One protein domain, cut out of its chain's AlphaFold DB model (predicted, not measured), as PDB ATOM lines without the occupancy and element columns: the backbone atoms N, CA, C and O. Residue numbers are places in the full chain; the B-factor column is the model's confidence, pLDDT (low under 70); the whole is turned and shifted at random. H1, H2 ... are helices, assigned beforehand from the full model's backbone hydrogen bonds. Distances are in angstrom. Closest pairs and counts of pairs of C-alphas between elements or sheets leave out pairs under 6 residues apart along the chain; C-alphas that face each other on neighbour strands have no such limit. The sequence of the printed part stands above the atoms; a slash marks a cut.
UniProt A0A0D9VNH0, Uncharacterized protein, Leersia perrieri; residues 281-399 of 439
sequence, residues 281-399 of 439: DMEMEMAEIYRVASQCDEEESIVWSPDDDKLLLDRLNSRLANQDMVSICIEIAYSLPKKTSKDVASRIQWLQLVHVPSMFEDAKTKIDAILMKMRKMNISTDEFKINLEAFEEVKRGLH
ATOM      1  N   ASP A 281     236.448 148.304 178.347       60.91
ATOM      2  CA  ASP A 281     235.313 148.739 177.514       60.91
ATOM      3  C   ASP A 281     234.152 147.734 177.607       60.91
ATOM      4  O   ASP A 281     233.002 148.128 177.796       60.91
ATOM      5  N   MET A 282     234.447 146.428 177.554       66.00
ATOM      6  CA  MET A 282     233.434 145.369 177.689       66.00
ATOM      7  C   MET A 282     232.841 145.309 179.109       66.00
ATOM      8  O   MET A 282     231.644 145.083 179.277       66.00
ATOM      9  N   GLU A 283     233.652 145.537 180.147       64.56
ATOM     10  CA  GLU A 283     233.177 145.666 181.530       64.56
ATOM     11  C   GLU A 283     232.335 146.938 181.721       64.56
ATOM     12  O   GLU A 283     231.350 146.899 182.459       64.56
ATOM     13  N   MET A 284     232.651 148.040 181.030       66.38
ATOM     14  CA  MET A 284     231.835 149.261 181.042       66.38
ATOM     15  C   MET A 284     230.494 149.070 180.321       66.38
ATOM     16  O   MET A 284     229.463 149.502 180.838       66.38
ATOM     17  N   GLU A 285     230.486 148.387 179.173       67.19
ATOM     18  CA  GLU A 285     229.269 148.026 178.439       67.19
ATOM     19  C   GLU A 285     228.370 147.116 179.292       67.19
ATOM     20  O   GLU A 285     227.209 147.444 179.531       67.19
ATOM     21  N   MET A 286     228.922 146.048 179.880       64.50
ATOM     22  CA  MET A 286     228.191 145.171 180.807       64.50
ATOM     23  C   MET A 286     227.691 145.905 182.062       64.50
ATOM     24  O   MET A 286     226.576 145.647 182.519       64.50
ATOM     25  N   ALA A 287     228.466 146.838 182.622       67.69
ATOM     26  CA  ALA A 287     228.034 147.640 183.767       67.69
ATOM     27  C   ALA A 287     226.861 148.574 183.417       67.69
ATOM     28  O   ALA A 287     225.940 148.716 184.222       67.69
ATOM     29  N   GLU A 288     226.856 149.169 182.220       62.69
ATOM     30  CA  GLU A 288     225.736 149.978 181.729       62.69
ATOM     31  C   GLU A 288     224.493 149.113 181.459       62.69
ATOM     32  O   GLU A 288     223.387 149.515 181.817       62.69
ATOM     33  N   ILE A 289     224.663 147.892 180.937       58.00
ATOM     34  CA  ILE A 289     223.576 146.915 180.754       58.00
ATOM     35  C   ILE A 289     222.937 146.547 182.101       58.00
ATOM     36  O   ILE A 289     221.718 146.646 182.245       58.00
ATOM     37  N   TYR A 290     223.733 146.205 183.123       57.69
ATOM     38  CA  TYR A 290     223.212 145.953 184.473       57.69
ATOM     39  C   TYR A 290     222.550 147.196 185.087       57.69
ATOM     40  O   TYR A 290     221.521 147.079 185.757       57.69
ATOM     41  N   ARG A 291     223.092 148.395 184.836       68.69
ATOM     42  CA  ARG A 291     222.498 149.659 185.294       68.69
ATOM     43  C   ARG A 291     221.132 149.908 184.648       68.69
ATOM     44  O   ARG A 291     220.206 150.295 185.358       68.69
ATOM     45  N   VAL A 292     220.994 149.673 183.343       58.06
ATOM     46  CA  VAL A 292     219.721 149.784 182.609       58.06
ATOM     47  C   VAL A 292     218.721 148.735 183.092       58.06
ATOM     48  O   VAL A 292     217.596 149.101 183.415       58.06
ATOM     49  N   ALA A 293     219.134 147.473 183.258       54.28
ATOM     50  CA  ALA A 293     218.277 146.418 183.804       54.28
ATOM     51  C   ALA A 293     217.719 146.792 185.192       54.28
ATOM     52  O   ALA A 293     216.510 146.735 185.401       54.28
ATOM     53  N   SER A 294     218.568 147.301 186.096       56.91
ATOM     54  CA  SER A 294     218.151 147.781 187.429       56.91
ATOM     55  C   SER A 294     217.237 149.022 187.426       56.91
ATOM     56  O   SER A 294     216.789 149.457 188.484       56.91
ATOM     57  N   GLN A 295     216.971 149.616 186.257       53.75
ATOM     58  CA  GLN A 295     216.014 150.713 186.060       53.75
ATOM     59  C   GLN A 295     214.737 150.277 185.318       53.75
ATOM     60  O   GLN A 295     213.847 151.101 185.120       53.75
ATOM     61  N   CYS A 296     214.621 149.002 184.931       53.25
ATOM     62  CA  CYS A 296     213.423 148.437 184.303       53.25
ATOM     63  C   CYS A 296     212.433 147.807 185.304       53.25
ATOM     64  O   CYS A 296     211.323 147.470 184.899       53.25
ATOM     65  N   ASP A 297     212.794 147.697 186.589       53.38
ATOM     66  CA  ASP A 297     211.929 147.178 187.668       53.38
ATOM     67  C   ASP A 297     210.765 148.122 188.055       53.38
ATOM     68  O   ASP A 297     209.879 147.736 188.817       53.38
ATOM     69  N   GLU A 298     210.743 149.361 187.545       48.59
ATOM     70  CA  GLU A 298     209.682 150.343 187.812       48.59
ATOM     71  C   GLU A 298     208.722 150.507 186.614       48.59
ATOM     72  O   GLU A 298     209.088 150.356 185.446       48.59
ATOM     73  N   GLU A 299     207.459 150.832 186.914       52.09
ATOM     74  CA  GLU A 299     206.266 150.623 186.063       52.09
ATOM     75  C   GLU A 299     206.268 151.353 184.694       52.09
ATOM     76  O   GLU A 299     205.393 151.121 183.857       52.09
ATOM     77  N   GLU A 300     207.260 152.207 184.417       49.97
ATOM     78  CA  GLU A 300     207.418 152.907 183.137       49.97
ATOM     79  C   GLU A 300     207.836 151.995 181.964       49.97
ATOM     80  O   GLU A 300     207.577 152.356 180.811       49.97
ATOM     81  N   SER A 301     208.441 150.818 182.206       56.88
ATOM     82  CA  SER A 301     208.915 149.931 181.116       56.88
ATOM     83  C   SER A 301     207.784 149.481 180.175       56.88
ATOM     84  O   SER A 301     207.987 149.310 178.975       56.88
ATOM     85  N   ILE A 302     206.549 149.381 180.675       64.56
ATOM     86  CA  ILE A 302     205.399 148.842 179.929       64.56
ATOM     87  C   ILE A 302     204.900 149.801 178.826       64.56
ATOM     88  O   ILE A 302     204.305 149.363 177.836       64.56
ATOM     89  N   VAL A 303     205.129 151.114 178.952       82.69
ATOM     90  CA  VAL A 303     204.567 152.107 178.018       82.69
ATOM     91  C   VAL A 303     205.433 152.233 176.762       82.69
ATOM     92  O   VAL A 303     206.600 152.617 176.830       82.69
ATOM     93  N   TRP A 304     204.842 151.942 175.603       88.62
ATOM     94  CA  TRP A 304     205.453 152.124 174.283       88.62
ATOM     95  C   TRP A 304     205.144 153.514 173.721       88.62
ATOM     96  O   TRP A 304     203.977 153.898 173.621       88.62
ATOM     97  N   SER A 305     206.180 154.261 173.340       89.38
ATOM     98  CA  SER A 305     206.041 155.522 172.608       89.38
ATOM     99  C   SER A 305     206.037 155.300 171.084       89.38
ATOM    100  O   SER A 305     206.527 154.273 170.604       89.38
ATOM    101  N   PRO A 306     205.544 156.269 170.287       85.94
ATOM    102  CA  PRO A 306     205.594 156.183 168.826       85.94
ATOM    103  C   PRO A 306     207.016 156.094 168.253       85.94
ATOM    104  O   PRO A 306     207.198 155.542 167.168       85.94
ATOM    105  N   ASP A 307     208.019 156.625 168.961       88.94
ATOM    106  CA  ASP A 307     209.422 156.519 168.555       88.94
ATOM    107  C   ASP A 307     210.016 155.139 168.898       88.94
ATOM    108  O   ASP A 307     210.790 154.616 168.095       88.94
ATOM    109  N   ASP A 308     209.591 154.496 169.998       91.69
ATOM    110  CA  ASP A 308     209.967 153.104 170.313       91.69
ATOM    111  C   ASP A 308     209.401 152.130 169.267       91.69
ATOM    112  O   ASP A 308     210.133 151.302 168.726       91.69
ATOM    113  N   ASP A 309     208.108 152.260 168.934       88.88
ATOM    114  CA  ASP A 309     207.450 151.458 167.891       88.88
ATOM    115  C   ASP A 309     208.132 151.645 166.530       88.88
ATOM    116  O   ASP A 309     208.368 150.683 165.795       88.88
ATOM    117  N   LYS A 310     208.483 152.890 166.189       87.25
ATOM    118  CA  LYS A 310     209.191 153.216 164.951       87.25
ATOM    119  C   LYS A 310     210.593 152.610 164.920       87.25
ATOM    120  O   LYS A 310     210.986 152.103 163.872       87.25
ATOM    121  N   LEU A 311     211.339 152.649 166.026       88.75
ATOM    122  CA  LEU A 311     212.675 152.057 166.109       88.75
ATOM    123  C   LEU A 311     212.601 150.530 166.021       88.75
ATOM    124  O   LEU A 311     213.358 149.931 165.260       88.75
ATOM    125  N   LEU A 312     211.659 149.903 166.731       89.88
ATOM    126  CA  LEU A 312     211.387 148.467 166.650       89.88
ATOM    127  C   LEU A 312     211.089 148.046 165.204       89.88
ATOM    128  O   LEU A 312     211.713 147.115 164.695       89.88
ATOM    129  N   LEU A 313     210.205 148.766 164.506       86.56
ATOM    130  CA  LEU A 313     209.885 148.488 163.103       86.56
ATOM    131  C   LEU A 313     211.084 148.733 162.171       86.56
ATOM    132  O   LEU A 313     211.342 147.914 161.292       86.56
ATOM    133  N   ASP A 314     211.843 149.816 162.352       85.44
ATOM    134  CA  ASP A 314     213.038 150.101 161.545       85.44
ATOM    135  C   ASP A 314     214.122 149.028 161.724       85.44
ATOM    136  O   ASP A 314     214.695 148.552 160.743       85.44
ATOM    137  N   ARG A 315     214.362 148.558 162.953       82.69
ATOM    138  CA  ARG A 315     215.331 147.491 163.244       82.69
ATOM    139  C   ARG A 315     214.910 146.136 162.673       82.69
ATOM    140  O   ARG A 315     215.729 145.494 162.012       82.69
ATOM    141  N   LEU A 316     213.644 145.740 162.844       82.25
ATOM    142  CA  LEU A 316     213.086 144.531 162.222       82.25
ATOM    143  C   LEU A 316     213.258 144.549 160.694       82.25
ATOM    144  O   LEU A 316     213.672 143.550 160.109       82.25
ATOM    145  N   ASN A 317     212.994 145.694 160.059       74.38
ATOM    146  CA  ASN A 317     213.065 145.846 158.606       74.38
ATOM    147  C   ASN A 317     214.498 145.986 158.056       74.38
ATOM    148  O   ASN A 317     214.748 145.599 156.915       74.38
ATOM    149  N   SER A 318     215.435 146.578 158.806       67.69
ATOM    150  CA  SER A 318     216.710 147.053 158.238       67.69
ATOM    151  C   SER A 318     217.864 146.052 158.267       67.69
ATOM    152  O   SER A 318     218.739 146.136 157.401       67.69
ATOM    153  N   ARG A 319     217.930 145.145 159.257       55.62
ATOM    154  CA  ARG A 319     219.103 144.255 159.444       55.62
ATOM    155  C   ARG A 319     218.815 142.840 159.938       55.62
ATOM    156  O   ARG A 319     219.635 141.955 159.705       55.62
ATOM    157  N   LEU A 320     217.698 142.625 160.625       58.78
ATOM    158  CA  LEU A 320     217.575 141.507 161.563       58.78
ATOM    159  C   LEU A 320     216.918 140.241 160.981       58.78
ATOM    160  O   LEU A 320     216.970 139.191 161.605       58.78
ATOM    161  N   ALA A 321     216.396 140.293 159.751       55.88
ATOM    162  CA  ALA A 321     215.635 139.207 159.110       55.88
ATOM    163  C   ALA A 321     216.368 137.852 158.926       55.88
ATOM    164  O   ALA A 321     215.723 136.860 158.600       55.88
ATOM    165  N   ASN A 322     217.692 137.803 159.118       63.00
ATOM    166  CA  ASN A 322     218.503 136.576 159.050       63.00
ATOM    167  C   ASN A 322     218.963 136.063 160.433       63.00
ATOM    168  O   ASN A 322     219.690 135.072 160.490       63.00
ATOM    169  N   GLN A 323     218.611 136.751 161.522       71.25
ATOM    170  CA  GLN A 323     218.899 136.324 162.893       71.25
ATOM    171  C   GLN A 323     217.744 135.475 163.455       71.25
ATOM    172  O   GLN A 323     216.618 135.513 162.960       71.25
ATOM    173  N   ASP A 324     218.019 134.720 164.516       82.31
ATOM    174  CA  ASP A 324     216.993 134.096 165.347       82.31
ATOM    175  C   ASP A 324     216.251 135.149 166.193       82.31
ATOM    176  O   ASP A 324     216.825 136.165 166.582       82.31
ATOM    177  N   MET A 325     214.982 134.893 166.529       78.56
ATOM    178  CA  MET A 325     214.137 135.856 167.255       78.56
ATOM    179  C   MET A 325     214.710 136.322 168.605       78.56
ATOM    180  O   MET A 325     214.329 137.398 169.062       78.56
ATOM    181  N   VAL A 326     215.612 135.563 169.242       82.56
ATOM    182  CA  VAL A 326     216.242 135.961 170.511       82.56
ATOM    183  C   VAL A 326     217.228 137.094 170.257       82.56
ATOM    184  O   VAL A 326     217.090 138.170 170.842       82.56
ATOM    185  N   SER A 327     218.150 136.888 169.314       84.00
ATOM    186  CA  SER A 327     219.102 137.903 168.855       84.00
ATOM    187  C   SER A 327     218.390 139.170 168.360       84.00
ATOM    188  O   SER A 327     218.789 140.275 168.733       84.00
ATOM    189  N   ILE A 328     217.276 139.025 167.622       84.94
ATOM    190  CA  ILE A 328     216.447 140.160 167.174       84.94
ATOM    191  C   ILE A 328     215.934 140.976 168.368       84.94
ATOM    192  O   ILE A 328     216.093 142.198 168.400       84.94
ATOM    193  N   CYS A 329     215.310 140.321 169.352       88.56
ATOM    194  CA  CYS A 329     214.744 141.008 170.513       88.56
ATOM    195  C   CYS A 329     215.826 141.675 171.375       88.56
ATOM    196  O   CYS A 329     215.600 142.774 171.877       88.56
ATOM    197  N   ILE A 330     217.004 141.053 171.488       87.50
ATOM    198  CA  ILE A 330     218.166 141.588 172.208       87.50
ATOM    199  C   ILE A 330     218.762 142.817 171.490       87.50
ATOM    200  O   ILE A 330     218.938 143.855 172.126       87.50
ATOM    201  N   GLU A 331     219.017 142.776 170.172       89.06
ATOM    202  CA  GLU A 331     219.591 143.929 169.441       89.06
ATOM    203  C   GLU A 331     218.631 145.140 169.405       89.06
ATOM    204  O   GLU A 331     219.057 146.303 169.410       89.06
ATOM    205  N   ILE A 332     217.318 144.882 169.425       90.06
ATOM    206  CA  ILE A 332     216.294 145.924 169.569       90.06
ATOM    207  C   ILE A 332     216.259 146.469 171.005       90.06
ATOM    208  O   ILE A 332     216.245 147.687 171.166       90.06
ATOM    209  N   ALA A 333     216.305 145.618 172.038       91.56
ATOM    210  CA  ALA A 333     216.325 146.053 173.440       91.56
ATOM    211  C   ALA A 333     217.559 146.914 173.769       91.56
ATOM    212  O   ALA A 333     217.419 147.967 174.387       91.56
ATOM    213  N   TYR A 334     218.745 146.576 173.244       88.88
ATOM    214  CA  TYR A 334     219.935 147.440 173.339       88.88
ATOM    215  C   TYR A 334     219.742 148.836 172.724       88.88
ATOM    216  O   TYR A 334     220.435 149.782 173.092       88.88
ATOM    217  N   SER A 335     218.793 148.990 171.796       89.31
ATOM    218  CA  SER A 335     218.440 150.283 171.200       89.31
ATOM    219  C   SER A 335     217.295 151.007 171.932       89.31
ATOM    220  O   SER A 335     216.956 152.126 171.550       89.31
ATOM    221  N   LEU A 336     216.693 150.388 172.956       90.25
ATOM    222  CA  LEU A 336     215.515 150.864 173.687       90.25
ATOM    223  C   LEU A 336     215.766 150.796 175.212       90.25
ATOM    224  O   LEU A 336     215.282 149.882 175.874       90.25
ATOM    225  N   PRO A 337     216.461 151.778 175.825       81.81
ATOM    226  CA  PRO A 337     216.938 151.725 177.222       81.81
ATOM    227  C   PRO A 337     215.841 151.824 178.311       81.81
ATOM    228  O   PRO A 337     216.128 152.152 179.460       81.81
ATOM    229  N   LYS A 338     214.579 151.572 177.949       88.62
ATOM    230  CA  LYS A 338     213.412 151.386 178.832       88.62
ATOM    231  C   LYS A 338     212.520 150.230 178.341       88.62
ATOM    232  O   LYS A 338     211.295 150.337 178.415       88.62
ATOM    233  N   LYS A 339     213.108 149.201 177.722       89.38
ATOM    234  CA  LYS A 339     212.430 147.993 177.230       89.38
ATOM    235  C   LYS A 339     213.368 146.799 177.360       89.38
ATOM    236  O   LYS A 339     214.479 146.818 176.840       89.38
ATOM    237  N   THR A 340     212.905 145.742 178.007       90.25
ATOM    238  CA  THR A 340     213.608 144.454 178.034       90.25
ATOM    239  C   THR A 340     213.414 143.697 176.715       90.25
ATOM    240  O   THR A 340     212.465 143.948 175.966       90.25
ATOM    241  N   SER A 341     214.247 142.688 176.446       88.25
ATOM    242  CA  SER A 341     214.039 141.751 175.327       88.25
ATOM    243  C   SER A 341     212.662 141.067 175.384       88.25
ATOM    244  O   SER A 341     212.078 140.758 174.346       88.25
ATOM    245  N   LYS A 342     212.112 140.886 176.594       86.44
ATOM    246  CA  LYS A 342     210.771 140.340 176.849       86.44
ATOM    247  C   LYS A 342     209.659 141.328 176.474       86.44
ATOM    248  O   LYS A 342     208.680 140.923 175.845       86.44
ATOM    249  N   ASP A 343     209.832 142.619 176.773       88.62
ATOM    250  CA  ASP A 343     208.921 143.685 176.324       88.62
ATOM    251  C   ASP A 343     208.897 143.771 174.793       88.62
ATOM    252  O   ASP A 343     207.827 143.846 174.186       88.62
ATOM    253  N   VAL A 344     210.074 143.706 174.159       90.69
ATOM    254  CA  VAL A 344     210.229 143.701 172.695       90.69
ATOM    255  C   VAL A 344     209.534 142.488 172.072       90.69
ATOM    256  O   VAL A 344     208.713 142.661 171.172       90.69
ATOM    257  N   ALA A 345     209.795 141.274 172.568       87.31
ATOM    258  CA  ALA A 345     209.150 140.052 172.079       87.31
ATOM    259  C   ALA A 345     207.616 140.131 172.190       87.31
ATOM    260  O   ALA A 345     206.903 139.878 171.216       87.31
ATOM    261  N   SER A 346     207.111 140.584 173.342       84.38
ATOM    262  CA  SER A 346     205.678 140.782 173.592       84.38
ATOM    263  C   SER A 346     205.065 141.822 172.644       84.38
ATOM    264  O   SER A 346     203.957 141.636 172.135       84.38
ATOM    265  N   ARG A 347     205.791 142.909 172.341       88.38
ATOM    266  CA  ARG A 347     205.349 143.934 171.383       88.38
ATOM    267  C   ARG A 347     205.315 143.410 169.951       88.38
ATOM    268  O   ARG A 347     204.362 143.708 169.232       88.38
ATOM    269  N   ILE A 348     206.293 142.599 169.548       86.62
ATOM    270  CA  ILE A 348     206.315 141.942 168.234       86.62
ATOM    271  C   ILE A 348     205.126 140.983 168.098       86.62
ATOM    272  O   ILE A 348     204.406 141.056 167.101       86.62
ATOM    273  N   GLN A 349     204.861 140.149 169.109       82.12
ATOM    274  CA  GLN A 349     203.704 139.246 169.127       82.12
ATOM    275  C   GLN A 349     202.380 140.032 169.039       82.12
ATOM    276  O   GLN A 349     201.506 139.696 168.241       82.12
ATOM    277  N   TRP A 350     202.250 141.139 169.782       83.06
ATOM    278  CA  TRP A 350     201.084 142.028 169.704       83.06
ATOM    279  C   TRP A 350     200.910 142.660 168.314       83.06
ATOM    280  O   TRP A 350     199.801 142.681 167.778       83.06
ATOM    281  N   LEU A 351     201.994 143.135 167.688       79.00
ATOM    282  CA  LEU A 351     201.959 143.682 166.328       79.00
ATOM    283  C   LEU A 351     201.527 142.619 165.309       79.00
ATOM    284  O   LEU A 351     200.677 142.906 164.466       79.00
ATOM    285  N   GLN A 352     202.037 141.388 165.423       73.19
ATOM    286  CA  GLN A 352     201.615 140.260 164.587       73.19
ATOM    287  C   GLN A 352     200.111 139.973 164.750       73.19
ATOM    288  O   GLN A 352     199.390 139.908 163.755       73.19
ATOM    289  N   LEU A 353     199.614 139.887 165.988       70.31
ATOM    290  CA  LEU A 353     198.212 139.569 166.284       70.31
ATOM    291  C   LEU A 353     197.218 140.689 165.915       70.31
ATOM    292  O   LEU A 353     196.074 140.390 165.579       70.31
ATOM    293  N   VAL A 354     197.620 141.965 165.965       67.88
ATOM    294  CA  VAL A 354     196.712 143.113 165.747       67.88
ATOM    295  C   VAL A 354     196.796 143.691 164.327       67.88
ATOM    296  O   VAL A 354     195.763 144.026 163.735       67.88
ATOM    297  N   HIS A 355     197.995 143.796 163.745       63.72
ATOM    298  CA  HIS A 355     198.175 144.440 162.438       63.72
ATOM    299  C   HIS A 355     198.091 143.463 161.260       63.72
ATOM    300  O   HIS A 355     197.600 143.844 160.198       63.72
ATOM    301  N   VAL A 356     198.500 142.197 161.406       62.34
ATOM    302  CA  VAL A 356     198.444 141.253 160.273       62.34
ATOM    303  C   VAL A 356     196.997 140.930 159.857       62.34
ATOM    304  O   VAL A 356     196.718 141.025 158.661       62.34
ATOM    305  N   PRO A 357     196.034 140.656 160.765       64.56
ATOM    306  CA  PRO A 357     194.647 140.390 160.364       64.56
ATOM    307  C   PRO A 357     193.938 141.595 159.728       64.56
ATOM    308  O   PRO A 357     193.091 141.416 158.854       64.56
ATOM    309  N   SER A 358     194.282 142.821 160.136       65.81
ATOM    310  CA  SER A 358     193.699 144.045 159.574       65.81
ATOM    311  C   SER A 358     194.286 144.369 158.197       65.81
ATOM    312  O   SER A 358     193.520 144.547 157.251       65.81
ATOM    313  N   MET A 359     195.616 144.317 158.030       65.12
ATOM    314  CA  MET A 359     196.261 144.411 156.708       65.12
ATOM    315  C   MET A 359     195.755 143.340 155.732       65.12
ATOM    316  O   MET A 359     195.631 143.605 154.535       65.12
ATOM    317  N   PHE A 360     195.442 142.140 156.231       68.56
ATOM    318  CA  PHE A 360     194.913 141.039 155.433       68.56
ATOM    319  C   PHE A 360     193.534 141.356 154.830       68.56
ATOM    320  O   PHE A 360     193.349 141.198 153.622       68.56
ATOM    321  N   GLU A 361     192.567 141.828 155.628       75.50
ATOM    322  CA  GLU A 361     191.240 142.210 155.109       75.50
ATOM    323  C   GLU A 361     191.328 143.413 154.153       75.50
ATOM    324  O   GLU A 361     190.609 143.468 153.153       75.50
ATOM    325  N   ASP A 362     192.260 144.334 154.397       73.50
ATOM    326  CA  ASP A 362     192.534 145.480 153.527       73.50
ATOM    327  C   ASP A 362     193.095 145.044 152.159       73.50
ATOM    328  O   ASP A 362     192.634 145.493 151.104       73.50
ATOM    329  N   ALA A 363     194.063 144.122 152.160       71.94
ATOM    330  CA  ALA A 363     194.636 143.518 150.958       71.94
ATOM    331  C   ALA A 363     193.589 142.714 150.173       71.94
ATOM    332  O   ALA A 363     193.441 142.899 148.963       71.94
ATOM    333  N   LYS A 364     192.805 141.882 150.864       79.25
ATOM    334  CA  LYS A 364     191.682 141.123 150.300       79.25
ATOM    335  C   LYS A 364     190.639 142.035 149.656       79.25
ATOM    336  O   LYS A 364     190.266 141.804 148.511       79.25
ATOM    337  N   THR A 365     190.238 143.114 150.329       81.06
ATOM    338  CA  THR A 365     189.277 144.099 149.798       81.06
ATOM    339  C   THR A 365     189.797 144.764 148.518       81.06
ATOM    340  O   THR A 365     189.050 144.927 147.548       81.06
ATOM    341  N   LYS A 366     191.096 145.097 148.469       79.44
ATOM    342  CA  LYS A 366     191.761 145.635 147.268       79.44
ATOM    343  C   LYS A 366     191.789 144.603 146.130       79.44
ATOM    344  O   LYS A 366     191.462 144.949 144.994       79.44
ATOM    345  N   ILE A 367     192.086 143.334 146.426       81.00
ATOM    346  CA  ILE A 367     192.050 142.230 145.453       81.00
ATOM    347  C   ILE A 367     190.624 142.012 144.920       81.00
ATOM    348  O   ILE A 367     190.432 141.999 143.706       81.00
ATOM    349  N   ASP A 368     189.603 141.925 145.775       80.44
ATOM    350  CA  ASP A 368     188.208 141.736 145.352       80.44
ATOM    351  C   ASP A 368     187.708 142.869 144.438       80.44
ATOM    352  O   ASP A 368     187.018 142.612 143.442       80.44
ATOM    353  N   ALA A 369     188.111 144.117 144.703       84.31
ATOM    354  CA  ALA A 369     187.826 145.254 143.828       84.31
ATOM    355  C   ALA A 369     188.491 145.108 142.442       84.31
ATOM    356  O   ALA A 369     187.850 145.366 141.415       84.31
ATOM    357  N   ILE A 370     189.744 144.639 142.388       81.62
ATOM    358  CA  ILE A 370     190.455 144.335 141.135       81.62
ATOM    359  C   ILE A 370     189.749 143.198 140.379       81.62
ATOM    360  O   ILE A 370     189.443 143.352 139.194       81.62
ATOM    361  N   LEU A 371     189.399 142.097 141.048       81.50
ATOM    362  CA  LEU A 371     188.726 140.954 140.421       81.50
ATOM    363  C   LEU A 371     187.314 141.303 139.929       81.50
ATOM    364  O   LEU A 371     186.888 140.819 138.877       81.50
ATOM    365  N   MET A 372     186.594 142.186 140.626       85.50
ATOM    366  CA  MET A 372     185.322 142.734 140.145       85.50
ATOM    367  C   MET A 372     185.517 143.587 138.879       85.50
ATOM    368  O   MET A 372     184.743 143.461 137.926       85.50
ATOM    369  N   LYS A 373     186.571 144.415 138.828       88.00
ATOM    370  CA  LYS A 373     186.933 145.224 137.651       88.00
ATOM    371  C   LYS A 373     187.333 144.342 136.461       88.00
ATOM    372  O   LYS A 373     186.858 144.587 135.354       88.00
ATOM    373  N   MET A 374     188.117 143.283 136.679       84.75
ATOM    374  CA  MET A 374     188.503 142.305 135.649       84.75
ATOM    375  C   MET A 374     187.294 141.552 135.080       84.75
ATOM    376  O   MET A 374     187.116 141.526 133.861       84.75
ATOM    377  N   ARG A 375     186.394 141.048 135.940       88.44
ATOM    378  CA  ARG A 375     185.122 140.437 135.511       88.44
ATOM    379  C   ARG A 375     184.253 141.403 134.701       88.44
ATOM    380  O   ARG A 375     183.687 141.003 133.688       88.44
ATOM    381  N   LYS A 376     184.194 142.688 135.074       92.19
ATOM    382  CA  LYS A 376     183.476 143.729 134.309       92.19
ATOM    383  C   LYS A 376     184.093 144.004 132.927       92.19
ATOM    384  O   LYS A 376     183.384 144.457 132.034       92.19
ATOM    385  N   MET A 377     185.380 143.708 132.742       90.62
ATOM    386  CA  MET A 377     186.085 143.760 131.452       90.62
ATOM    387  C   MET A 377     186.083 142.407 130.711       90.62
ATOM    388  O   MET A 377     186.755 142.269 129.693       90.62
ATOM    389  N   ASN A 378     185.321 141.417 131.199       92.00
ATOM    390  CA  ASN A 378     185.216 140.061 130.648       92.00
ATOM    391  C   ASN A 378     186.567 139.308 130.564       92.00
ATOM    392  O   ASN A 378     186.775 138.470 129.684       92.00
ATOM    393  N   ILE A 379     187.480 139.602 131.493       85.56
ATOM    394  CA  ILE A 379     188.740 138.874 131.697       85.56
ATOM    395  C   ILE A 379     188.472 137.725 132.685       85.56
ATOM    396  O   ILE A 379     187.736 137.918 133.658       85.56
ATOM    397  N   SER A 380     189.051 136.538 132.456       82.62
ATOM    398  CA  SER A 380     188.993 135.437 133.435       82.62
ATOM    399  C   SER A 380     189.674 135.847 134.746       82.62
ATOM    400  O   SER A 380     190.679 136.560 134.754       82.62
ATOM    401  N   THR A 381     189.110 135.391 135.863       77.50
ATOM    402  CA  THR A 381     189.651 135.596 137.217       77.50
ATOM    403  C   THR A 381     189.914 134.271 137.936       77.50
ATOM    404  O   THR A 381     190.023 134.249 139.158       77.50
ATOM    405  N   ASP A 382     189.951 133.157 137.201       78.94
ATOM    406  CA  ASP A 382     189.919 131.810 137.784       78.94
ATOM    407  C   ASP A 382     191.251 131.438 138.455       78.94
ATOM    408  O   ASP A 382     191.255 130.857 139.536       78.94
ATOM    409  N   GLU A 383     192.372 131.877 137.880       66.38
ATOM    410  CA  GLU A 383     193.726 131.751 138.441       66.38
ATOM    411  C   GLU A 383     193.871 132.532 139.763       66.38
ATOM    412  O   GLU A 383     194.254 131.980 140.792       66.38
ATOM    413  N   PHE A 384     193.433 133.795 139.785       64.94
ATOM    414  CA  PHE A 384     193.453 134.639 140.987       64.94
ATOM    415  C   PHE A 384     192.546 134.129 142.117       64.94
ATOM    416  O   PHE A 384     192.787 134.432 143.285       64.94
ATOM    417  N   LYS A 385     191.501 133.361 141.790       64.00
ATOM    418  CA  LYS A 385     190.597 132.779 142.788       64.00
ATOM    419  C   LYS A 385     191.314 131.745 143.663       64.00
ATOM    420  O   LYS A 385     191.044 131.694 144.859       64.00
ATOM    421  N   ILE A 386     192.243 130.977 143.087       58.66
ATOM    422  CA  ILE A 386     193.073 130.003 143.816       58.66
ATOM    423  C   ILE A 386     193.954 130.737 144.837       58.66
ATOM    424  O   ILE A 386     193.997 130.360 146.006       58.66
ATOM    425  N   ASN A 387     194.572 131.849 144.424       62.03
ATOM    426  CA  ASN A 387     195.398 132.674 145.309       62.03
ATOM    427  C   ASN A 387     194.589 133.257 146.483       62.03
ATOM    428  O   ASN A 387     195.111 133.339 147.589       62.03
ATOM    429  N   LEU A 388     193.317 133.620 146.276       64.62
ATOM    430  CA  LEU A 388     192.442 134.128 147.342       64.62
ATOM    431  C   LEU A 388     192.043 133.037 148.357       64.62
ATOM    432  O   LEU A 388     191.916 133.318 149.548       64.62
ATOM    433  N   GLU A 389     191.868 131.795 147.902       68.25
ATOM    434  CA  GLU A 389     191.560 130.649 148.768       68.25
ATOM    435  C   GLU A 389     192.776 130.240 149.616       68.25
ATOM    436  O   GLU A 389     192.639 130.070 150.829       68.25
ATOM    437  N   ALA A 390     193.973 130.214 149.014       66.88
ATOM    438  CA  ALA A 390     195.240 130.032 149.725       66.88
ATOM    439  C   ALA A 390     195.513 131.166 150.733       66.88
ATOM    440  O   ALA A 390     195.957 130.913 151.851       66.88
ATOM    441  N   PHE A 391     195.190 132.417 150.383       62.16
ATOM    442  CA  PHE A 391     195.306 133.565 151.288       62.16
ATOM    443  C   PHE A 391     194.422 133.375 152.536       62.16
ATOM    444  O   PHE A 391     194.910 133.474 153.662       62.16
ATOM    445  N   GLU A 392     193.139 133.024 152.378       67.00
ATOM    446  CA  GLU A 392     192.239 132.744 153.516       67.00
ATOM    447  C   GLU A 392     192.672 131.525 154.356       67.00
ATOM    448  O   GLU A 392     192.321 131.434 155.533       67.00
ATOM    449  N   GLU A 393     193.440 130.590 153.794       67.88
ATOM    450  CA  GLU A 393     194.043 129.485 154.545       67.88
ATOM    451  C   GLU A 393     195.239 129.944 155.398       67.88
ATOM    452  O   GLU A 393     195.299 129.600 156.580       67.88
ATOM    453  N   VAL A 394     196.102 130.830 154.876       63.38
ATOM    454  CA  VAL A 394     197.142 131.513 155.675       63.38
ATOM    455  C   VAL A 394     196.517 132.257 156.858       63.38
ATOM    456  O   VAL A 394     196.971 132.099 157.989       63.38
ATOM    457  N   LYS A 395     195.434 133.016 156.639       64.25
ATOM    458  CA  LYS A 395     194.725 133.712 157.728       64.25
ATOM    459  C   LYS A 395     194.216 132.749 158.802       64.25
ATOM    460  O   LYS A 395     194.333 133.058 159.984       64.25
ATOM    461  N   ARG A 396     193.674 131.585 158.426       63.00
ATOM    462  CA  ARG A 396     193.242 130.557 159.393       63.00
ATOM    463  C   ARG A 396     194.405 130.031 160.239       63.00
ATOM    464  O   ARG A 396     194.192 129.779 161.418       63.00
ATOM    465  N   GLY A 397     195.609 129.935 159.674       58.31
ATOM    466  CA  GLY A 397     196.839 129.610 160.409       58.31
ATOM    467  C   GLY A 397     197.369 130.728 161.322       58.31
ATOM    468  O   GLY A 397     198.183 130.447 162.192       58.31
ATOM    469  N   LEU A 398     196.905 131.972 161.151       50.78
ATOM    470  CA  LEU A 398     197.288 133.141 161.959       50.78
ATOM    471  C   LEU A 398     196.292 133.474 163.085       50.78
ATOM    472  O   LEU A 398     196.527 134.403 163.858       50.78
ATOM    473  N   HIS A 399     195.170 132.757 163.191       40.47
ATOM    474  CA  HIS A 399     194.281 132.909 164.341       40.47
ATOM    475  C   HIS A 399     194.939 132.302 165.593       40.47
ATOM    476  O   HIS A 399     195.331 131.134 165.546       40.47
TER     477      HIS A 399
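Overview. This is residues 281 to 399 of the 439 residues of an uncharacterized protein of Leersia perrieri (UniProt A0A0D9VNH0). One long helix, H5, makes the long axis; H6 folds back beside its second half as a hairpin, and H3 and H4 pack at its first end. Beyond them H1 sticks out with residues 281 to 288. The printed part has 119 residues with six named helices, H1 to H6, no named strand: all helix, extended, radius of gyration 20.9 A, spans 69 by 29 by 23 A.

Along the chain. H1 is residues 281 to 293, from C-alpha 281 at (235.313, 148.739, 177.514). H2 is 299 to 302, H3 306 to 318, H4 325 to 333. H5, 341 to 376, is 51.2 A long, with a kink of 29 degrees near 356. H6, 382 to 397, ends at C-alpha (196.839, 129.610, 160.409).

Arrangement. H1 and H2 touch no helix. H3 and H4 touch, a hairpin; closest C-alphas, Leu 312 and Ile 332, 6.3 A. H4 touches H5, C-alphas Cys 329 and Ser 341, 4.9 A. H5 and H6 touch, a hairpin at 22 degrees; O-to-N i+4 pairs within hydrogen-bond range number 30 of 32 and 10 of 12.

Size, cuts and confidence. The printed part has no cut. Residues 281 to 302, 318 to 322, 354 to 360 and 383 to 399 are under pLDDT 70.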